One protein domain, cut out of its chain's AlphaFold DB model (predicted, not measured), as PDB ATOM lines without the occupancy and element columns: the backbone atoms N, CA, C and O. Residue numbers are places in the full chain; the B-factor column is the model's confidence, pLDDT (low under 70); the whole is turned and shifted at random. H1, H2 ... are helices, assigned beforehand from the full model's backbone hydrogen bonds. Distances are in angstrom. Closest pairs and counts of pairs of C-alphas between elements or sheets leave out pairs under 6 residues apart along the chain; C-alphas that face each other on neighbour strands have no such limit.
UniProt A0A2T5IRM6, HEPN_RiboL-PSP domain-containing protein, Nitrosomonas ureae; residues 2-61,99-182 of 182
ATOM      1  N   GLU A   2       4.083  -3.677  39.530       88.31
ATOM      2  CA  GLU A   2       3.583  -4.450  40.691       88.31
ATOM      3  C   GLU A   2       4.009  -5.930  40.674       88.31
ATOM      4  O   GLU A   2       4.522  -6.443  41.665       88.31
ATOM      5  N   ASP A   3       3.898  -6.589  39.517       88.88
ATOM      6  CA  ASP A   3       4.340  -7.979  39.355       88.88
ATOM      7  C   ASP A   3       5.852  -8.141  39.577       88.88
ATOM      8  O   ASP A   3       6.291  -9.113  40.189       88.88
ATOM      9  N   GLY A   4       6.652  -7.177  39.109       89.44
ATOM     10  CA  GLY A   4       8.101  -7.138  39.312       89.44
ATOM     11  C   GLY A   4       8.467  -6.983  40.788       89.44
ATOM     12  O   GLY A   4       9.289  -7.742  41.301       89.44
ATOM     13  N   LYS A   5       7.778  -6.082  41.502       93.44
ATOM     14  CA  LYS A   5       7.895  -5.935  42.960       93.44
ATOM     15  C   LYS A   5       7.605  -7.259  43.666       93.44
ATOM     16  O   LYS A   5       8.428  -7.711  44.456       93.44
ATOM     17  N   ASN A   6       6.488  -7.915  43.355       93.62
ATOM     18  CA  ASN A   6       6.114  -9.176  44.001       93.62
ATOM     19  C   ASN A   6       7.149 -10.286  43.764       93.62
ATOM     20  O   ASN A   6       7.481 -11.021  44.690       93.62
ATOM     21  N   LYS A   7       7.709 -10.387  42.550       93.50
ATOM     22  CA  LYS A   7       8.797 -11.336  42.256       93.50
ATOM     23  C   LYS A   7      10.022 -11.085  43.130       93.50
ATOM     24  O   LYS A   7      10.560 -12.039  43.683       93.50
ATOM     25  N   ILE A   8      10.433  -9.825  43.273       93.94
ATOM     26  CA  ILE A   8      11.589  -9.447  44.092       93.94
ATOM     27  C   ILE A   8      11.325  -9.759  45.570       93.94
ATOM     28  O   ILE A   8      12.124 -10.448  46.201       93.94
ATOM     29  N   LEU A   9      10.172  -9.354  46.108       93.50
ATOM     30  CA  LEU A   9       9.810  -9.627  47.504       93.50
ATOM     31  C   LEU A   9       9.744 -11.129  47.811       93.50
ATOM     32  O   LEU A   9      10.191 -11.559  48.872       93.50
ATOM     33  N   ASN A  10       9.268 -11.948  46.870       93.75
ATOM     34  CA  ASN A  10       9.253 -13.407  47.017       93.75
ATOM     35  C   ASN A  10      10.658 -14.027  47.092       93.75
ATOM     36  O   ASN A  10      10.824 -15.091  47.691       93.75
ATOM     37  N   VAL A  11      11.662 -13.403  46.470       93.19
ATOM     38  CA  VAL A  11      13.064 -13.824  46.600       93.19
ATOM     39  C   VAL A  11      13.595 -13.439  47.980       93.19
ATOM     40  O   VAL A  11      14.150 -14.295  48.668       93.19
ATOM     41  N   LEU A  12      13.360 -12.196  48.414       91.00
ATOM     42  CA  LEU A  12      13.828 -11.683  49.710       91.00
ATOM     43  C   LEU A  12      13.176 -12.391  50.906       91.00
ATOM     44  O   LEU A  12      13.806 -12.567  51.944       91.00
ATOM     45  N   ALA A  13      11.943 -12.879  50.754       91.75
ATOM     46  CA  ALA A  13      11.249 -13.662  51.776       91.75
ATOM     47  C   ALA A  13      11.960 -14.979  52.145       91.75
ATOM     48  O   ALA A  13      11.620 -15.589  53.156       91.75
ATOM     49  N   LYS A  14      12.930 -15.431  51.336       92.00
ATOM     50  CA  LYS A  14      13.705 -16.658  51.574       92.00
ATOM     51  C   LYS A  14      14.984 -16.430  52.379       92.00
ATOM     52  O   LYS A  14      15.690 -17.400  52.645       92.00
ATOM     53  N   PHE A  15      15.309 -15.184  52.719       93.75
ATOM     54  CA  PHE A  15      16.514 -14.870  53.482       93.75
ATOM     55  C   PHE A  15      16.420 -15.432  54.897       93.75
ATOM     56  O   PHE A  15      15.353 -15.441  55.513       93.75
ATOM     57  N   SER A  16      17.549 -15.934  55.389       91.12
ATOM     58  CA  SER A  16      17.618 -16.694  56.639       91.12
ATOM     59  C   SER A  16      18.160 -15.892  57.824       91.12
ATOM     60  O   SER A  16      18.309 -16.444  58.918       91.12
ATOM     61  N   GLY A  17      18.494 -14.614  57.620       90.25
ATOM     62  CA  GLY A  17      18.979 -13.728  58.672       90.25
ATOM     63  C   GLY A  17      17.866 -13.129  59.529       90.25
ATOM     64  O   GLY A  17      16.669 -13.272  59.268       90.25
ATOM     65  N   THR A  18      18.283 -12.469  60.606       88.19
ATOM     66  CA  THR A  18      17.384 -11.816  61.562       88.19
ATOM     67  C   THR A  18      16.568 -10.732  60.864       88.19
ATOM     68  O   THR A  18      17.103  -9.996  60.044       88.19
ATOM     69  N   GLU A  19      15.266 -10.665  61.153       84.62
ATOM     70  CA  GLU A  19      14.322  -9.745  60.489       84.62
ATOM     71  C   GLU A  19      14.270  -9.893  58.952       84.62
ATOM     72  O   GLU A  19      13.725  -9.048  58.247       84.62
ATOM     73  N   GLY A  20      14.777 -11.013  58.420       83.12
ATOM     74  CA  GLY A  20      14.812 -11.283  56.988       83.12
ATOM     75  C   GLY A  20      15.913 -10.536  56.235       83.12
ATOM     76  O   GLY A  20      15.844 -10.476  55.007       83.12
ATOM     77  N   GLU A  21      16.897  -9.977  56.941       91.69
ATOM     78  CA  GLU A  21      18.139  -9.450  56.365       91.69
ATOM     79  C   GLU A  21      19.060 -10.592  55.884       91.69
ATOM     80  O   GLU A  21      18.897 -11.742  56.308       91.69
ATOM     81  N   PRO A  22      20.027 -10.320  54.988       90.75
ATOM     82  CA  PRO A  22      20.961 -11.338  54.528       90.75
ATOM     83  C   PRO A  22      21.865 -11.832  55.668       90.75
ATOM     84  O   PRO A  22      22.475 -11.051  56.395       90.75
ATOM     85  N   LYS A  23      21.994 -13.154  55.806       93.19
ATOM     86  CA  LYS A  23      22.833 -13.822  56.817       93.19
ATOM     87  C   LYS A  23      24.269 -14.073  56.357       93.19
ATOM     88  O   LYS A  23      25.157 -14.289  57.179       93.19
ATOM     89  N   ASN A  24      24.487 -14.147  55.048       90.81
ATOM     90  CA  ASN A  24      25.763 -14.525  54.446       90.81
ATOM     91  C   ASN A  24      26.012 -13.756  53.140       90.81
ATOM     92  O   ASN A  24      25.124 -13.082  52.621       90.81
ATOM     93  N   GLU A  25      27.224 -13.887  52.601       89.00
ATOM     94  CA  GLU A  25      27.644 -13.209  51.367       89.00
ATOM     95  C   GLU A  25      26.774 -13.569  50.155       89.00
ATOM     96  O   GLU A  25      26.545 -12.725  49.293       89.00
ATOM     97  N   ILE A  26      26.239 -14.795  50.098       90.88
ATOM     98  CA  ILE A  26      25.350 -15.230  49.011       90.88
ATOM     99  C   ILE A  26      24.030 -14.454  49.072       90.88
ATOM    100  O   ILE A  26      23.582 -13.924  48.059       90.88
ATOM    101  N   GLU A  27      23.405 -14.360  50.246       92.81
ATOM    102  CA  GLU A  27      22.168 -13.594  50.434       92.81
ATOM    103  C   GLU A  27      22.396 -12.092  50.205       92.81
ATOM    104  O   GLU A  27      21.555 -11.437  49.590       92.81
ATOM    105  N   LEU A  28      23.555 -11.556  50.603       90.44
ATOM    106  CA  LEU A  28      23.931 -10.168  50.318       90.44
ATOM    107  C   LEU A  28      24.071  -9.919  48.808       90.44
ATOM    108  O   LEU A  28      23.520  -8.955  48.280       90.44
ATOM    109  N   TYR A  29      24.728 -10.830  48.091       89.69
ATOM    110  CA  TYR A  29      24.826 -10.768  46.635       89.69
ATOM    111  C   TYR A  29      23.447 -10.844  45.959       89.69
ATOM    112  O   TYR A  29      23.178 -10.135  44.983       89.69
ATOM    113  N   ILE A  30      22.540 -11.678  46.483       92.19
ATOM    114  CA  ILE A  30      21.151 -11.731  46.010       92.19
ATOM    115  C   ILE A  30      20.460 -10.386  46.252       92.19
ATOM    116  O   ILE A  30      19.786  -9.896  45.348       92.19
ATOM    117  N   LEU A  31      20.653  -9.757  47.415       92.31
ATOM    118  CA  LEU A  31      20.080  -8.445  47.727       92.31
ATOM    119  C   LEU A  31      20.557  -7.367  46.738       92.31
ATOM    120  O   LEU A  31      19.736  -6.648  46.164       92.31
ATOM    121  N   HIS A  32      21.862  -7.311  46.456       91.31
ATOM    122  CA  HIS A  32      22.431  -6.427  45.428       91.31
ATOM    123  C   HIS A  32      21.846  -6.706  44.040       91.31
ATOM    124  O   HIS A  32      21.460  -5.783  43.320       91.31
ATOM    125  N   SER A  33      21.704  -7.982  43.676       91.25
ATOM    126  CA  SER A  33      21.096  -8.390  42.405       91.25
ATOM    127  C   SER A  33      19.631  -7.954  42.303       91.25
ATOM    128  O   SER A  33      19.186  -7.513  41.241       91.25
ATOM    129  N   MET A  34      18.875  -8.028  43.402       93.81
ATOM    130  CA  MET A  34      17.486  -7.569  43.458       93.81
ATOM    131  C   MET A  34      17.370  -6.053  43.290       93.81
ATOM    132  O   MET A  34      16.426  -5.588  42.650       93.81
ATOM    133  N   TRP A  35      18.349  -5.278  43.764       92.75
ATOM    134  CA  TRP A  35      18.410  -3.837  43.504       92.75
ATOM    135  C   TRP A  35      18.560  -3.526  42.008       92.75
ATOM    136  O   TRP A  35      17.873  -2.664  41.456       92.75
ATOM    137  N   VAL A  36      19.432  -4.264  41.314       89.62
ATOM    138  CA  VAL A  36      19.608  -4.134  39.857       89.62
ATOM    139  C   VAL A  36      18.341  -4.570  39.111       89.62
ATOM    140  O   VAL A  36      17.900  -3.901  38.167       89.62
ATOM    141  N   MET A  37      17.720  -5.665  39.556       91.19
ATOM    142  CA  MET A  37      16.473  -6.175  38.988       91.19
ATOM    143  C   MET A  37      15.324  -5.173  39.146       91.19
ATOM    144  O   MET A  37      14.578  -4.957  38.193       91.19
ATOM    145  N   MET A  38      15.216  -4.511  40.299       93.06
ATOM    146  CA  MET A  38      14.206  -3.490  40.577       93.06
ATOM    147  C   MET A  38      14.186  -2.385  39.508       93.06
ATOM    148  O   MET A  38      13.119  -2.045  38.992       93.06
ATOM    149  N   LEU A  39      15.350  -1.844  39.134       91.19
ATOM    150  CA  LEU A  39      15.423  -0.814  38.094       91.19
ATOM    151  C   LEU A  39      15.124  -1.369  36.698       91.19
ATOM    152  O   LEU A  39      14.499  -0.677  35.898       91.19
ATOM    153  N   SER A  40      15.499  -2.616  36.420       89.56
ATOM    154  CA  SER A  40      15.185  -3.278  35.144       89.56
ATOM    155  C   SER A  40      13.672  -3.494  34.972       89.56
ATOM    156  O   SER A  40      13.107  -3.219  33.912       89.56
ATOM    157  N   GLU A  41      12.988  -3.925  36.036       92.25
ATOM    158  CA  GLU A  41      11.524  -4.043  36.083       92.25
ATOM    159  C   GLU A  41      10.842  -2.676  35.923       92.25
ATOM    160  O   GLU A  41       9.819  -2.547  35.241       92.25
ATOM    161  N   PHE A  42      11.431  -1.627  36.500       92.62
ATOM    162  CA  PHE A  42      10.946  -0.260  36.338       92.62
ATOM    163  C   PHE A  42      11.092   0.248  34.893       92.62
ATOM    164  O   PHE A  42      10.125   0.784  34.343       92.62
ATOM    165  N   GLU A  43      12.232   0.020  34.229       89.56
ATOM    166  CA  GLU A  43      12.426   0.350  32.805       89.56
ATOM    167  C   GLU A  43      11.410  -0.365  31.907       89.56
ATOM    168  O   GLU A  43      10.792   0.259  31.035       89.56
ATOM    169  N   ALA A  44      11.187  -1.661  32.146       88.94
ATOM    170  CA  ALA A  44      10.180  -2.441  31.432       88.94
ATOM    171  C   ALA A  44       8.763  -1.879  31.652       88.94
ATOM    172  O   ALA A  44       7.976  -1.779  30.706       88.94
ATOM    173  N   SER A  45       8.453  -1.451  32.880       91.12
ATOM    174  CA  SER A  45       7.178  -0.812  33.219       91.12
ATOM    175  C   SER A  45       6.985   0.504  32.460       91.12
ATOM    176  O   SER A  45       5.949   0.695  31.825       91.12
ATOM    177  N   ILE A  46       7.990   1.389  32.450       89.88
ATOM    178  CA  ILE A  46       7.946   2.653  31.696       89.88
ATOM    179  C   ILE A  46       7.758   2.392  30.201       89.88
ATOM    180  O   ILE A  46       6.952   3.065  29.554       89.88
ATOM    181  N   LYS A  47       8.487   1.415  29.654       85.50
ATOM    182  CA  LYS A  47       8.378   1.027  28.247       85.50
ATOM    183  C   LYS A  47       6.944   0.631  27.902       85.50
ATOM    184  O   LYS A  47       6.377   1.197  26.973       85.50
ATOM    185  N   SER A  48       6.358  -0.272  28.686       87.19
ATOM    186  CA  SER A  48       4.976  -0.723  28.502       87.19
ATOM    187  C   SER A  48       3.979   0.436  28.606       87.19
ATOM    188  O   SER A  48       3.109   0.587  27.753       87.19
ATOM    189  N   ILE A  49       4.141   1.317  29.599       89.00
ATOM    190  CA  ILE A  49       3.303   2.512  29.781       89.00
ATOM    191  C   ILE A  49       3.341   3.410  28.531       89.00
ATOM    192  O   ILE A  49       2.291   3.787  28.006       89.00
ATOM    193  N   ALA A  50       4.537   3.718  28.024       82.31
ATOM    194  CA  ALA A  50       4.708   4.562  26.845       82.31
ATOM    195  C   ALA A  50       4.153   3.904  25.569       82.31
ATOM    196  O   ALA A  50       3.451   4.562  24.801       82.31
ATOM    197  N   GLU A  51       4.433   2.616  25.344       80.38
ATOM    198  CA  GLU A  51       3.929   1.856  24.189       80.38
ATOM    199  C   GLU A  51       2.402   1.796  24.183       80.38
ATOM    200  O   GLU A  51       1.781   2.138  23.176       80.38
ATOM    201  N   ASN A  52       1.791   1.485  25.328       83.88
ATOM    202  CA  ASN A  52       0.338   1.444  25.474       83.88
ATOM    203  C   ASN A  52      -0.313   2.800  25.187       83.88
ATOM    204  O   ASN A  52      -1.370   2.858  24.556       83.88
ATOM    205  N   TYR A  53       0.292   3.898  25.644       81.19
ATOM    206  CA  TYR A  53      -0.198   5.237  25.328       81.19
ATOM    207  C   TYR A  53      -0.125   5.518  23.828       81.19
ATOM    208  O   TYR A  53      -1.118   5.921  23.225       81.19
ATOM    209  N   ILE A  54       1.012   5.237  23.198       74.94
ATOM    210  CA  ILE A  54       1.191   5.448  21.761       74.94
ATOM    211  C   ILE A  54       0.188   4.622  20.956       74.94
ATOM    212  O   ILE A  54      -0.424   5.146  20.029       74.94
ATOM    213  N   ASP A  55      -0.018   3.356  21.311       75.69
ATOM    214  CA  ASP A  55      -0.957   2.481  20.609       75.69
ATOM    215  C   ASP A  55      -2.415   2.917  20.777       75.69
ATOM    216  O   ASP A  55      -3.226   2.692  19.876       75.69
ATOM    217  N   LYS A  56      -2.753   3.595  21.881       78.19
ATOM    218  CA  LYS A  56      -4.043   4.284  22.028       78.19
ATOM    219  C   LYS A  56      -4.127   5.517  21.128       78.19
ATOM    220  O   LYS A  56      -5.123   5.677  20.430       78.19
ATOM    221  N   ILE A  57      -3.102   6.371  21.119       72.38
ATOM    222  CA  ILE A  57      -3.104   7.609  20.323       72.38
ATOM    223  C   ILE A  57      -3.130   7.317  18.818       72.38
ATOM    224  O   ILE A  57      -3.859   7.986  18.096       72.38
ATOM    225  N   LYS A  58      -2.422   6.287  18.339       67.38
ATOM    226  CA  LYS A  58      -2.437   5.864  16.923       67.38
ATOM    227  C   LYS A  58      -3.833   5.530  16.385       67.38
ATOM    228  O   LYS A  58      -4.010   5.492  15.173       67.38
ATOM    229  N   LYS A  59      -4.789   5.219  17.265       71.38
ATOM    230  CA  LYS A  59      -6.174   4.883  16.907       71.38
ATOM    231  C   LYS A  59      -7.106   6.097  16.905       71.38
ATOM    232  O   LYS A  59      -8.264   5.937  16.539       71.38
ATOM    233  N   LYS A  60      -6.643   7.265  17.362       67.88
ATOM    234  CA  LYS A  60      -7.427   8.506  17.343       67.88
ATOM    235  C   LYS A  60      -7.402   9.132  15.948       67.88
ATOM    236  O   LYS A  60      -6.454   8.914  15.192       67.88
ATOM    237  N   ASP A  61      -8.421   9.927  15.632       61.62
ATOM    238  CA  ASP A  61      -8.449  10.709  14.395       61.62
ATOM    239  C   ASP A  61      -7.263  11.674  14.335       61.62
ATOM    240  O   ASP A  61      -6.788  12.166  15.356       61.62
ATOM    241  N   ASN A  99       5.017   7.486   9.306       50.16
ATOM    242  CA  ASN A  99       5.785   6.429   9.946       50.16
ATOM    243  C   ASN A  99       6.065   6.811  11.406       50.16
ATOM    244  O   ASN A  99       6.980   7.590  11.697       50.16
ATOM    245  N   TYR A 100       5.274   6.253  12.322       51.59
ATOM    246  CA  TYR A 100       5.577   6.257  13.747       51.59
ATOM    247  C   TYR A 100       6.826   5.406  13.967       51.59
ATOM    248  O   TYR A 100       6.725   4.199  14.195       51.59
ATOM    249  N   ARG A 101       8.018   6.019  13.903       48.75
ATOM    250  CA  ARG A 101       9.247   5.353  14.358       48.75
ATOM    251  C   ARG A 101       8.945   4.707  15.701       48.75
ATOM    252  O   ARG A 101       8.459   5.392  16.600       48.75
ATOM    253  N   ASN A 102       9.209   3.407  15.824       47.31
ATOM    254  CA  ASN A 102       8.969   2.678  17.062       47.31
ATOM    255  C   ASN A 102       9.628   3.437  18.216       47.31
ATOM    256  O   ASN A 102      10.855   3.478  18.324       47.31
ATOM    257  N   PHE A 103       8.806   4.064  19.058       49.12
ATOM    258  CA  PHE A 103       9.254   5.011  20.076       49.12
ATOM    259  C   PHE A 103      10.284   4.407  21.036       49.12
ATOM    260  O   PHE A 103      11.061   5.163  21.619       49.12
ATOM    261  N   THR A 104      10.276   3.082  21.161       48.78
ATOM    262  CA  THR A 104      11.004   2.256  22.125       48.78
ATOM    263  C   THR A 104      11.973   1.258  21.486       48.78
ATOM    264  O   THR A 104      12.811   0.707  22.193       48.78
ATOM    265  N   LYS A 105      11.900   1.012  20.165       44.84
ATOM    266  CA  LYS A 105      12.767   0.022  19.488       44.84
ATOM    267  C   LYS A 105      14.184   0.558  19.261       44.84
ATOM    268  O   LYS A 105      15.122  -0.224  19.269       44.84
ATOM    269  N   ASP A 106      14.335   1.882  19.162       45.69
ATOM    270  CA  ASP A 106      15.643   2.529  18.975       45.69
ATOM    271  C   ASP A 106      16.312   2.957  20.298       45.69
ATOM    272  O   ASP A 106      17.514   3.214  20.316       45.69
ATOM    273  N   LYS A 107      15.559   3.074  21.407       52.31
ATOM    274  CA  LYS A 107      16.079   3.467  22.732       52.31
ATOM    275  C   LYS A 107      15.220   2.850  23.842       52.31
ATOM    276  O   LYS A 107      14.100   3.306  24.067       52.31
ATOM    277  N   VAL A 108      15.746   1.844  24.545       57.00
ATOM    278  CA  VAL A 108      15.156   1.361  25.807       57.00
ATOM    279  C   VAL A 108      15.077   2.552  26.779       57.00
ATOM    280  O   VAL A 108      16.072   3.279  26.899       57.00
ATOM    281  N   PRO A 109      13.918   2.826  27.416       60.56
ATOM    282  CA  PRO A 109      13.812   3.882  28.418       60.56
ATOM    283  C   PRO A 109      14.830   3.642  29.527       60.56
ATOM    284  O   PRO A 109      14.885   2.540  30.054       60.56
ATOM    285  N   LYS A 110      15.622   4.661  29.872       80.00
ATOM    286  CA  LYS A 110      16.547   4.565  31.007       80.00
ATOM    287  C   LYS A 110      15.823   4.943  32.296       80.00
ATOM    288  O   LYS A 110      15.011   5.866  32.281       80.00
ATOM    289  N   TYR A 111      16.168   4.297  33.405       81.50
ATOM    290  CA  TYR A 111      15.547   4.539  34.717       81.50
ATOM    291  C   TYR A 111      15.899   5.890  35.372       81.50
ATOM    292  O   TYR A 111      15.273   6.226  36.364       81.50
ATOM    293  N   LYS A 112      16.871   6.673  34.868       89.44
ATOM    294  CA  LYS A 112      17.261   7.978  35.459       89.44
ATOM    295  C   LYS A 112      16.211   9.068  35.202       89.44
ATOM    296  O   LYS A 112      15.607   9.087  34.123       89.44
ATOM    297  N   PHE A 113      16.071  10.030  36.120       90.19
ATOM    298  CA  PHE A 113      15.076  11.116  36.047       90.19
ATOM    299  C   PHE A 113      15.064  11.803  34.679       90.19
ATOM    300  O   PHE A 113      14.042  11.824  33.995       90.19
ATOM    301  N   SER A 114      16.224  12.297  34.239       84.94
ATOM    302  CA  SER A 114      16.338  13.049  32.982       84.94
ATOM    303  C   SER A 114      15.918  12.243  31.748       84.94
ATOM    304  O   SER A 114      15.492  12.818  30.747       84.94
ATOM    305  N   ALA A 115      16.035  10.915  31.788       84.88
ATOM    306  CA  ALA A 115      15.614  10.052  30.692       84.88
ATOM    307  C   ALA A 115      14.097   9.839  30.691       84.88
ATOM    308  O   ALA A 115      13.481   9.921  29.625       84.88
ATOM    309  N   VAL A 116      13.501   9.627  31.869       87.75
ATOM    310  CA  VAL A 116      12.043   9.542  32.039       87.75
ATOM    311  C   VAL A 116      11.385  10.866  31.651       87.75
ATOM    312  O   VAL A 116      10.451  10.873  30.851       87.75
ATOM    313  N   GLU A 117      11.925  11.992  32.122       83.62
ATOM    314  CA  GLU A 117      11.425  13.327  31.793       83.62
ATOM    315  C   GLU A 117      11.466  13.580  30.280       83.62
ATOM    316  O   GLU A 117      10.454  13.937  29.677       83.62
ATOM    317  N   LYS A 118      12.603  13.308  29.626       78.94
ATOM    318  CA  LYS A 118      12.737  13.447  28.165       78.94
ATOM    319  C   LYS A 118      11.768  12.554  27.395       78.94
ATOM    320  O   LYS A 118      11.238  12.986  26.371       78.94
ATOM    321  N   LEU A 119      11.537  11.322  27.854       80.88
ATOM    322  CA  LEU A 119      10.594  10.408  27.214       80.88
ATOM    323  C   LEU A 119       9.171  10.971  27.255       80.88
ATOM    324  O   LEU A 119       8.536  11.071  26.208       80.88
ATOM    325  N   PHE A 120       8.691  11.371  28.429       80.94
ATOM    326  CA  PHE A 120       7.328  11.881  28.594       80.94
ATOM    327  C   PHE A 120       7.141  13.256  27.944       80.94
ATOM    328  O   PHE A 120       6.149  13.459  27.245       80.94
ATOM    329  N   ASN A 121       8.138  14.141  28.007       75.00
ATOM    330  CA  ASN A 121       8.116  15.398  27.252       75.00
ATOM    331  C   ASN A 121       8.037  15.143  25.735       75.00
ATOM    332  O   ASN A 121       7.329  15.854  25.025       75.00
ATOM    333  N   SER A 122       8.702  14.095  25.223       69.38
ATOM    334  CA  SER A 122       8.579  13.699  23.809       69.38
ATOM    335  C   SER A 122       7.194  13.161  23.442       69.38
ATOM    336  O   SER A 122       6.851  13.124  22.266       69.38
ATOM    337  N   LEU A 123       6.408  12.757  24.443       73.25
ATOM    338  CA  LEU A 123       5.000  12.389  24.326       73.25
ATOM    339  C   LEU A 123       4.067  13.581  24.590       73.25
ATOM    340  O   LEU A 123       2.870  13.360  24.697       73.25
ATOM    341  N   GLY A 124       4.583  14.811  24.708       68.94
ATOM    342  CA  GLY A 124       3.790  16.010  25.014       68.94
ATOM    343  C   GLY A 124       3.257  16.069  26.450       68.94
ATOM    344  O   GLY A 124       2.326  16.818  26.728       68.94
ATOM    345  N   ILE A 125       3.828  15.276  27.359       78.69
ATOM    346  CA  ILE A 125       3.371  15.127  28.742       78.69
ATOM    347  C   ILE A 125       4.413  15.732  29.675       78.69
ATOM    348  O   ILE A 125       5.531  15.233  29.772       78.69
ATOM    349  N   PHE A 126       4.031  16.795  30.382       82.00
ATOM    350  CA  PHE A 126       4.938  17.599  31.202       82.00
ATOM    351  C   PHE A 126       4.671  17.432  32.696       82.00
ATOM    352  O   PHE A 126       3.515  17.325  33.110       82.00
ATOM    353  N   PHE A 127       5.729  17.463  33.504       85.25
ATOM    354  CA  PHE A 127       5.656  17.263  34.953       85.25
ATOM    355  C   PHE A 127       5.563  18.570  35.743       85.25
ATOM    356  O   PHE A 127       6.286  19.532  35.450       85.25
ATOM    357  N   THR A 128       4.721  18.574  36.780       88.94
ATOM    358  CA  THR A 128       4.690  19.619  37.818       88.94
ATOM    359  C   THR A 128       5.953  19.559  38.681       88.94
ATOM    360  O   THR A 128       6.675  18.563  38.666       88.94
ATOM    361  N   GLU A 129       6.224  20.593  39.479       87.25
ATOM    362  CA  GLU A 129       7.358  20.555  40.417       87.25
ATOM    363  C   GLU A 129       7.260  19.398  41.416       87.25
ATOM    364  O   GLU A 129       8.241  18.695  41.633       87.25
ATOM    365  N   SER A 130       6.073  19.138  41.972       89.38
ATOM    366  CA  SER A 130       5.868  18.018  42.897       89.38
ATOM    367  C   SER A 130       6.148  16.659  42.245       89.38
ATOM    368  O   SER A 130       6.786  15.802  42.856       89.38
ATOM    369  N   GLU A 131       5.727  16.470  40.991       91.56
ATOM    370  CA  GLU A 131       6.005  15.256  40.218       91.56
ATOM    371  C   GLU A 131       7.503  15.129  39.892       91.56
ATOM    372  O   GLU A 131       8.057  14.033  39.972       91.56
ATOM    373  N   ARG A 132       8.188  16.237  39.574       88.94
ATOM    374  CA  ARG A 132       9.643  16.242  39.348       88.94
ATOM    375  C   ARG A 132      10.414  15.880  40.611       88.94
ATOM    376  O   ARG A 132      11.307  15.044  40.538       88.94
ATOM    377  N   THR A 133      10.038  16.437  41.763       88.69
ATOM    378  CA  THR A 133      10.635  16.085  43.061       88.69
ATOM    379  C   THR A 133      10.503  14.595  43.346       88.69
ATOM    380  O   THR A 133      11.466  13.963  43.776       88.69
ATOM    381  N   LEU A 134       9.343  14.005  43.045       90.06
ATOM    382  CA  LEU A 134       9.168  12.562  43.160       90.06
ATOM    383  C   LEU A 134      10.099  11.814  42.195       90.06
ATOM    384  O   LEU A 134      10.787  10.890  42.616       90.06
ATOM    385  N   LEU A 135      10.176  12.222  40.926       91.50
ATOM    386  CA  LEU A 135      11.045  11.571  39.940       91.50
ATOM    387  C   LEU A 135      12.543  11.690  40.254       91.50
ATOM    388  O   LEU A 135      13.297  10.815  39.839       91.50
ATOM    389  N   LEU A 136      12.992  12.707  40.995       91.44
ATOM    390  CA  LEU A 136      14.397  12.834  41.406       91.44
ATOM    391  C   LEU A 136      14.871  11.668  42.289       91.44
ATOM    392  O   LEU A 136      16.064  11.366  42.298       91.44
ATOM    393  N   THR A 137      13.965  10.946  42.964       89.69
ATOM    394  CA  THR A 137      14.349   9.716  43.689       89.69
ATOM    395  C   THR A 137      14.965   8.658  42.772       89.69
ATOM    396  O   THR A 137      15.820   7.894  43.218       89.69
ATOM    397  N   LEU A 138      14.637   8.667  41.476       92.75
ATOM    398  CA  LEU A 138      15.230   7.767  40.487       92.75
ATOM    399  C   LEU A 138      16.750   7.898  40.395       92.75
ATOM    400  O   LEU A 138      17.430   6.894  40.192       92.75
ATOM    401  N   ASP A 139      17.287   9.108  40.554       91.00
ATOM    402  CA  ASP A 139      18.728   9.346  40.452       91.00
ATOM    403  C   ASP A 139      19.478   8.804  41.680       91.00
ATOM    404  O   ASP A 139      20.590   8.292  41.547       91.00
ATOM    405  N   SER A 140      18.840   8.817  42.856       88.00
ATOM    406  CA  SER A 140      19.371   8.180  44.067       88.00
ATOM    407  C   SER A 140      19.453   6.660  43.896       88.00
ATOM    408  O   SER A 140      20.519   6.067  44.050       88.00
ATOM    409  N   VAL A 141      18.351   6.026  43.478       90.75
ATOM    410  CA  VAL A 141      18.295   4.567  43.262       90.75
ATOM    411  C   VAL A 141      19.265   4.126  42.159       90.75
ATOM    412  O   VAL A 141      19.935   3.093  42.271       90.75
ATOM    413  N   ALA A 142      19.371   4.937  41.103       90.19
ATOM    414  CA  ALA A 142      20.332   4.782  40.021       90.19
ATOM    415  C   ALA A 142      21.783   4.800  40.506       90.19
ATOM    416  O   ALA A 142      22.577   3.987  40.041       90.19
ATOM    417  N   SER A 143      22.128   5.719  41.410       89.12
ATOM    418  CA  SER A 143      23.485   5.842  41.942       89.12
ATOM    419  C   SER A 143      23.894   4.584  42.704       89.12
ATOM    420  O   SER A 143      24.972   4.047  42.458       89.12
ATOM    421  N   THR A 144      23.012   4.056  43.558       89.06
ATOM    422  CA  THR A 144      23.259   2.796  44.279       89.06
ATOM    423  C   THR A 144      23.461   1.629  43.313       89.06
ATOM    424  O   THR A 144      24.375   0.827  43.480       89.06
ATOM    425  N   ARG A 145      22.662   1.559  42.241       86.94
ATOM    426  CA  ARG A 145      22.832   0.546  41.191       86.94
ATOM    427  C   ARG A 145      24.160   0.686  40.456       86.94
ATOM    428  O   ARG A 145      24.799  -0.323  40.185       86.94
ATOM    429  N   ASP A 146      24.539   1.907  40.087       86.00
ATOM    430  CA  ASP A 146      25.800   2.179  39.393       86.00
ATOM    431  C   ASP A 146      26.979   1.723  40.272       86.00
ATOM    432  O   ASP A 146      27.854   1.012  39.784       86.00
ATOM    433  N   ALA A 147      26.947   2.011  41.576       86.12
ATOM    434  CA  ALA A 147      27.954   1.547  42.531       86.12
ATOM    435  C   ALA A 147      28.011   0.007  42.638       86.12
ATOM    436  O   ALA A 147      29.081  -0.580  42.464       86.12
ATOM    437  N   ILE A 148      26.861  -0.663  42.800       85.38
ATOM    438  CA  ILE A 148      26.770  -2.137  42.812       85.38
ATOM    439  C   ILE A 148      27.329  -2.738  41.512       85.38
ATOM    440  O   ILE A 148      28.124  -3.676  41.542       85.38
ATOM    441  N   ALA A 149      26.943  -2.193  40.355       80.69
ATOM    442  CA  ALA A 149      27.372  -2.684  39.044       80.69
ATOM    443  C   ALA A 149      28.875  -2.484  38.788       80.69
ATOM    444  O   ALA A 149      29.472  -3.236  38.017       80.69
ATOM    445  N   HIS A 150      29.488  -1.489  39.430       83.38
ATOM    446  CA  HIS A 150      30.929  -1.255  39.397       83.38
ATOM    447  C   HIS A 150      31.706  -2.068  40.444       83.38
ATOM    448  O   HIS A 150      32.924  -1.919  40.537       83.38
ATOM    449  N   GLY A 151      31.036  -2.966  41.177       73.19
ATOM    450  CA  GLY A 151      31.671  -3.847  42.156       73.19
ATOM    451  C   GLY A 151      32.037  -3.145  43.461       73.19
ATOM    452  O   GLY A 151      32.938  -3.609  44.159       73.19
ATOM    453  N   ASP A 152      31.372  -2.033  43.789       75.31
ATOM    454  CA  ASP A 152      31.576  -1.351  45.063       75.31
ATOM    455  C   ASP A 152      30.985  -2.178  46.215       75.31
ATOM    456  O   ASP A 152      29.786  -2.165  46.499       75.31
ATOM    457  N   ILE A 153      31.873  -2.915  46.879       60.09
ATOM    458  CA  ILE A 153      31.584  -3.769  48.038       60.09
ATOM    459  C   ILE A 153      31.232  -2.952  49.295       60.09
ATOM    460  O   ILE A 153      30.768  -3.523  50.282       60.09
ATOM    461  N   GLY A 154      31.445  -1.630  49.279       64.12
ATOM    462  CA  GLY A 154      31.098  -0.716  50.368       64.12
ATOM    463  C   GLY A 154      29.625  -0.302  50.391       64.12
ATOM    464  O   GLY A 154      29.183   0.318  51.359       64.12
ATOM    465  N   VAL A 155      28.848  -0.649  49.357       76.88
ATOM    466  CA  VAL A 155      27.412  -0.355  49.288       76.88
ATOM    467  C   VAL A 155      26.651  -1.248  50.268       76.88
ATOM    468  O   VAL A 155      26.274  -2.383  49.960       76.88
ATOM    469  N   GLN A 156      26.409  -0.710  51.462       79.69
ATOM    470  CA  GLN A 156      25.520  -1.318  52.439       79.69
ATOM    471  C   GLN A 156      24.081  -0.957  52.091       79.69
ATOM    472  O   GLN A 156      23.659   0.182  52.264       79.69
ATOM    473  N   ILE A 157      23.357  -1.941  51.567       87.56
ATOM    474  CA  ILE A 157      21.907  -1.887  51.425       87.56
ATOM    475  C   ILE A 157      21.289  -2.918  52.355       87.56
ATOM    476  O   ILE A 157      21.785  -4.037  52.483       87.56
ATOM    477  N   THR A 158      20.191  -2.533  52.978       91.31
ATOM    478  CA  THR A 158      19.332  -3.410  53.770       91.31
ATOM    479  C   THR A 158      18.147  -3.870  52.936       91.31
ATOM    480  O   THR A 158      17.747  -3.228  51.953       91.31
ATOM    481  N   ARG A 159      17.525  -4.976  53.344       92.19
ATOM    482  CA  ARG A 159      16.250  -5.408  52.768       92.19
ATOM    483  C   ARG A 159      15.201  -4.306  52.891       92.19
ATOM    484  O   ARG A 159      14.494  -4.032  51.924       92.19
ATOM    485  N   LYS A 160      15.120  -3.654  54.053       92.31
ATOM    486  CA  LYS A 160      14.150  -2.579  54.304       92.31
ATOM    487  C   LYS A 160      14.319  -1.395  53.350       92.31
ATOM    488  O   LYS A 160      13.326  -0.856  52.866       92.31
ATOM    489  N   GLU A 161      15.553  -0.990  53.061       92.75
ATOM    490  CA  GLU A 161      15.819   0.062  52.073       92.75
ATOM    491  C   GLU A 161      15.365  -0.354  50.676       92.75
ATOM    492  O   GLU A 161      14.706   0.428  49.994       92.75
ATOM    493  N   LEU A 162      15.636  -1.597  50.269       93.50
ATOM    494  CA  LEU A 162      15.171  -2.110  48.983       93.50
ATOM    495  C   LEU A 162      13.633  -2.104  48.897       93.50
ATOM    496  O   LEU A 162      13.078  -1.652  47.894       93.50
ATOM    497  N   GLU A 163      12.933  -2.547  49.943       93.69
ATOM    498  CA  GLU A 163      11.464  -2.514  50.012       93.69
ATOM    499  C   GLU A 163      10.910  -1.082  49.892       93.69
ATOM    500  O   GLU A 163       9.981  -0.836  49.116       93.69
ATOM    501  N   LEU A 164      11.524  -0.120  50.591       94.31
ATOM    502  CA  LEU A 164      11.152   1.296  50.521       94.31
ATOM    503  C   LEU A 164      11.359   1.889  49.120       94.31
ATOM    504  O   LEU A 164      10.500   2.624  48.626       94.31
ATOM    505  N   GLU A 165      12.483   1.586  48.466       94.44
ATOM    506  CA  GLU A 165      12.740   2.058  47.103       94.44
ATOM    507  C   GLU A 165      11.806   1.393  46.080       94.44
ATOM    508  O   GLU A 165      11.303   2.070  45.178       94.44
ATOM    509  N   LEU A 166      11.459   0.112  46.258       94.81
ATOM    510  CA  LEU A 166      10.442  -0.560  45.440       94.81
ATOM    511  C   LEU A 166       9.091   0.158  45.508       94.81
ATOM    512  O   LEU A 166       8.452   0.368  44.472       94.81
ATOM    513  N   ASP A 167       8.658   0.553  46.704       94.88
ATOM    514  CA  ASP A 167       7.402   1.280  46.898       94.88
ATOM    515  C   ASP A 167       7.407   2.647  46.212       94.88
ATOM    516  O   ASP A 167       6.424   3.026  45.559       94.88
ATOM    517  N   LYS A 168       8.531   3.366  46.282       94.19
ATOM    518  CA  LYS A 168       8.709   4.630  45.555       94.19
ATOM    519  C   LYS A 168       8.620   4.421  44.043       94.19
ATOM    520  O   LYS A 168       7.892   5.160  43.377       94.19
ATOM    521  N   LEU A 169       9.270   3.394  43.494       94.75
ATOM    522  CA  LEU A 169       9.203   3.089  42.058       94.75
ATOM    523  C   LEU A 169       7.803   2.664  41.601       94.75
ATOM    524  O   LEU A 169       7.366   3.043  40.511       94.75
ATOM    525  N   VAL A 170       7.065   1.916  42.426       94.81
ATOM    526  CA  VAL A 170       5.650   1.604  42.173       94.81
ATOM    527  C   VAL A 170       4.813   2.883  42.142       94.81
ATOM    528  O   VAL A 170       4.033   3.075  41.206       94.81
ATOM    529  N   SER A 171       4.997   3.776  43.117       94.19
ATOM    530  CA  SER A 171       4.309   5.069  43.177       94.19
ATOM    531  C   SER A 171       4.585   5.915  41.930       94.19
ATOM    532  O   SER A 171       3.649   6.369  41.265       94.19
ATOM    533  N   ILE A 172       5.855   6.022  41.529       95.00
ATOM    534  CA  ILE A 172       6.264   6.702  40.296       95.00
ATOM    535  C   ILE A 172       5.601   6.053  39.082       95.00
ATOM    536  O   ILE A 172       4.995   6.748  38.271       95.00
ATOM    537  N   SER A 173       5.652   4.725  38.957       93.94
ATOM    538  CA  SER A 173       5.033   4.019  37.833       93.94
ATOM    539  C   SER A 173       3.520   4.266  37.759       93.94
ATOM    540  O   SER A 173       2.981   4.376  36.657       93.94
ATOM    541  N   ARG A 174       2.827   4.370  38.902       94.38
ATOM    542  CA  ARG A 174       1.391   4.698  38.961       94.38
ATOM    543  C   ARG A 174       1.122   6.140  38.541       94.38
ATOM    544  O   ARG A 174       0.208   6.362  37.750       94.38
ATOM    545  N   MET A 175       1.923   7.093  39.019       94.25
ATOM    546  CA  MET A 175       1.852   8.501  38.612       94.25
ATOM    547  C   MET A 175       2.078   8.654  37.100       94.25
ATOM    548  O   MET A 175       1.292   9.304  36.420       94.25
ATOM    549  N   LEU A 176       3.113   8.011  36.551       92.75
ATOM    550  CA  LEU A 176       3.401   8.028  35.116       92.75
ATOM    551  C   LEU A 176       2.230   7.471  34.296       92.75
ATOM    552  O   LEU A 176       1.839   8.070  33.297       92.75
ATOM    553  N   ASN A 177       1.639   6.357  34.733       92.50
ATOM    554  CA  ASN A 177       0.496   5.759  34.053       92.50
ATOM    555  C   ASN A 177      -0.758   6.647  34.123       92.50
ATOM    556  O   ASN A 177      -1.419   6.853  33.108       92.50
ATOM    557  N   SER A 178      -1.084   7.208  35.293       91.12
ATOM    558  CA  SER A 178      -2.271   8.060  35.459       91.12
ATOM    559  C   SER A 178      -2.194   9.332  34.616       91.12
ATOM    560  O   SER A 178      -3.207   9.796  34.095       91.12
ATOM    561  N   LYS A 179      -0.983   9.851  34.415       85.88
ATOM    562  CA  LYS A 179      -0.722  11.033  33.597       85.88
ATOM    563  C   LYS A 179      -1.013  10.826  32.109       85.88
ATOM    564  O   LYS A 179      -1.324  11.791  31.426       85.88
ATOM    565  N   LEU A 180      -0.950   9.583  31.627       81.25
ATOM    566  CA  LEU A 180      -1.246   9.204  30.238       81.25
ATOM    567  C   LEU A 180      -2.705   8.783  30.010       81.25
ATOM    568  O   LEU A 180      -3.094   8.505  28.876       81.25
ATOM    569  N   LEU A 181      -3.496   8.675  31.079       73.88
ATOM    570  CA  LEU A 181      -4.928   8.367  31.016       73.88
ATOM    571  C   LEU A 181      -5.810   9.624  31.000       73.88
ATOM    572  O   LEU A 181      -7.018   9.493  30.817       73.88
ATOM    573  N   ARG A 182      -5.217  10.802  31.213       59.03
ATOM    574  CA  ARG A 182      -5.865  12.108  31.051       59.03
ATOM    575  C   ARG A 182      -5.784  12.545  29.593       59.03
ATOM    576  O   ARG A 182      -6.786  13.112  29.117       59.03
TER     577      ARG A 182
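What this domain is: This is residues 2 to 61 and 99 to 182 of the 182 residues of the protein "HEPN_RiboL-PSP domain-containing protein" of Nitrosomonas ureae (UniProt A0A2T5IRM6). A long helix, H2, and the shorter H5 run side by side; H1 packs on one side of this pair, and H4 crosses both on the other side, with H3 packed on H4. H1, H2, H4 and H5 make an up-and-down bundle, each running against the one before it in the chain. The printed part has 144 residues with five named helices, H1 to H5 in chain order, and no named strand: all helix. It is compact, with a radius of gyration of the C-alphas of 16.8 A, and only just elongated, spanning 58 by 29 by 24 A.

How they stand to each other: H1, residues 2 to 12, forms a helical hairpin with H2, residues 25 to 57, at a shallow tilt of 6 degrees; their closest C-alphas, Gly 4 and Glu 41, are 5.6 A apart. H5, residues 159 to 179, touches H2 the same way at 3 degrees, closest at C-alphas 49 and 177, 6.1 A. H1 also touches H5, closest at C-alphas 5 and 166, 6.4 A. H4, residues 129 to 149, touches H2 with residues 141 to 149 alone, at a steep tilt of 42 degrees, closest at C-alphas 36 and 145, 5.8 A. H4 and H5 form a helical hairpin at 43 degrees, closest at C-alphas 135 and 172, 6.8 A. H3, residues 113 to 122, touches H4, closest at C-alphas 113 and 138, 5.6 A, and is apart from H1 and H5. Every O i to N i+4 pair is within hydrogen-bond range in H1, H3 and H5, against 28 of 29 in H2 and 13 of 17 in H4.

Where its parts are: H1 begins at C-alpha 2 (3.583, -4.450, 40.691). H2 measures 48.4 A, H4 30.7 A and H5 30.4 A, ending at C-alpha 179 (-0.722, 11.033, 33.597).

The domain as a whole: Residues 62 to 98 are not printed, with 15.5 A between C-alphas 61 and 99. The link from H1 to H2 is long. Confidence is under 70 in 19 residues, among them 99 to 109.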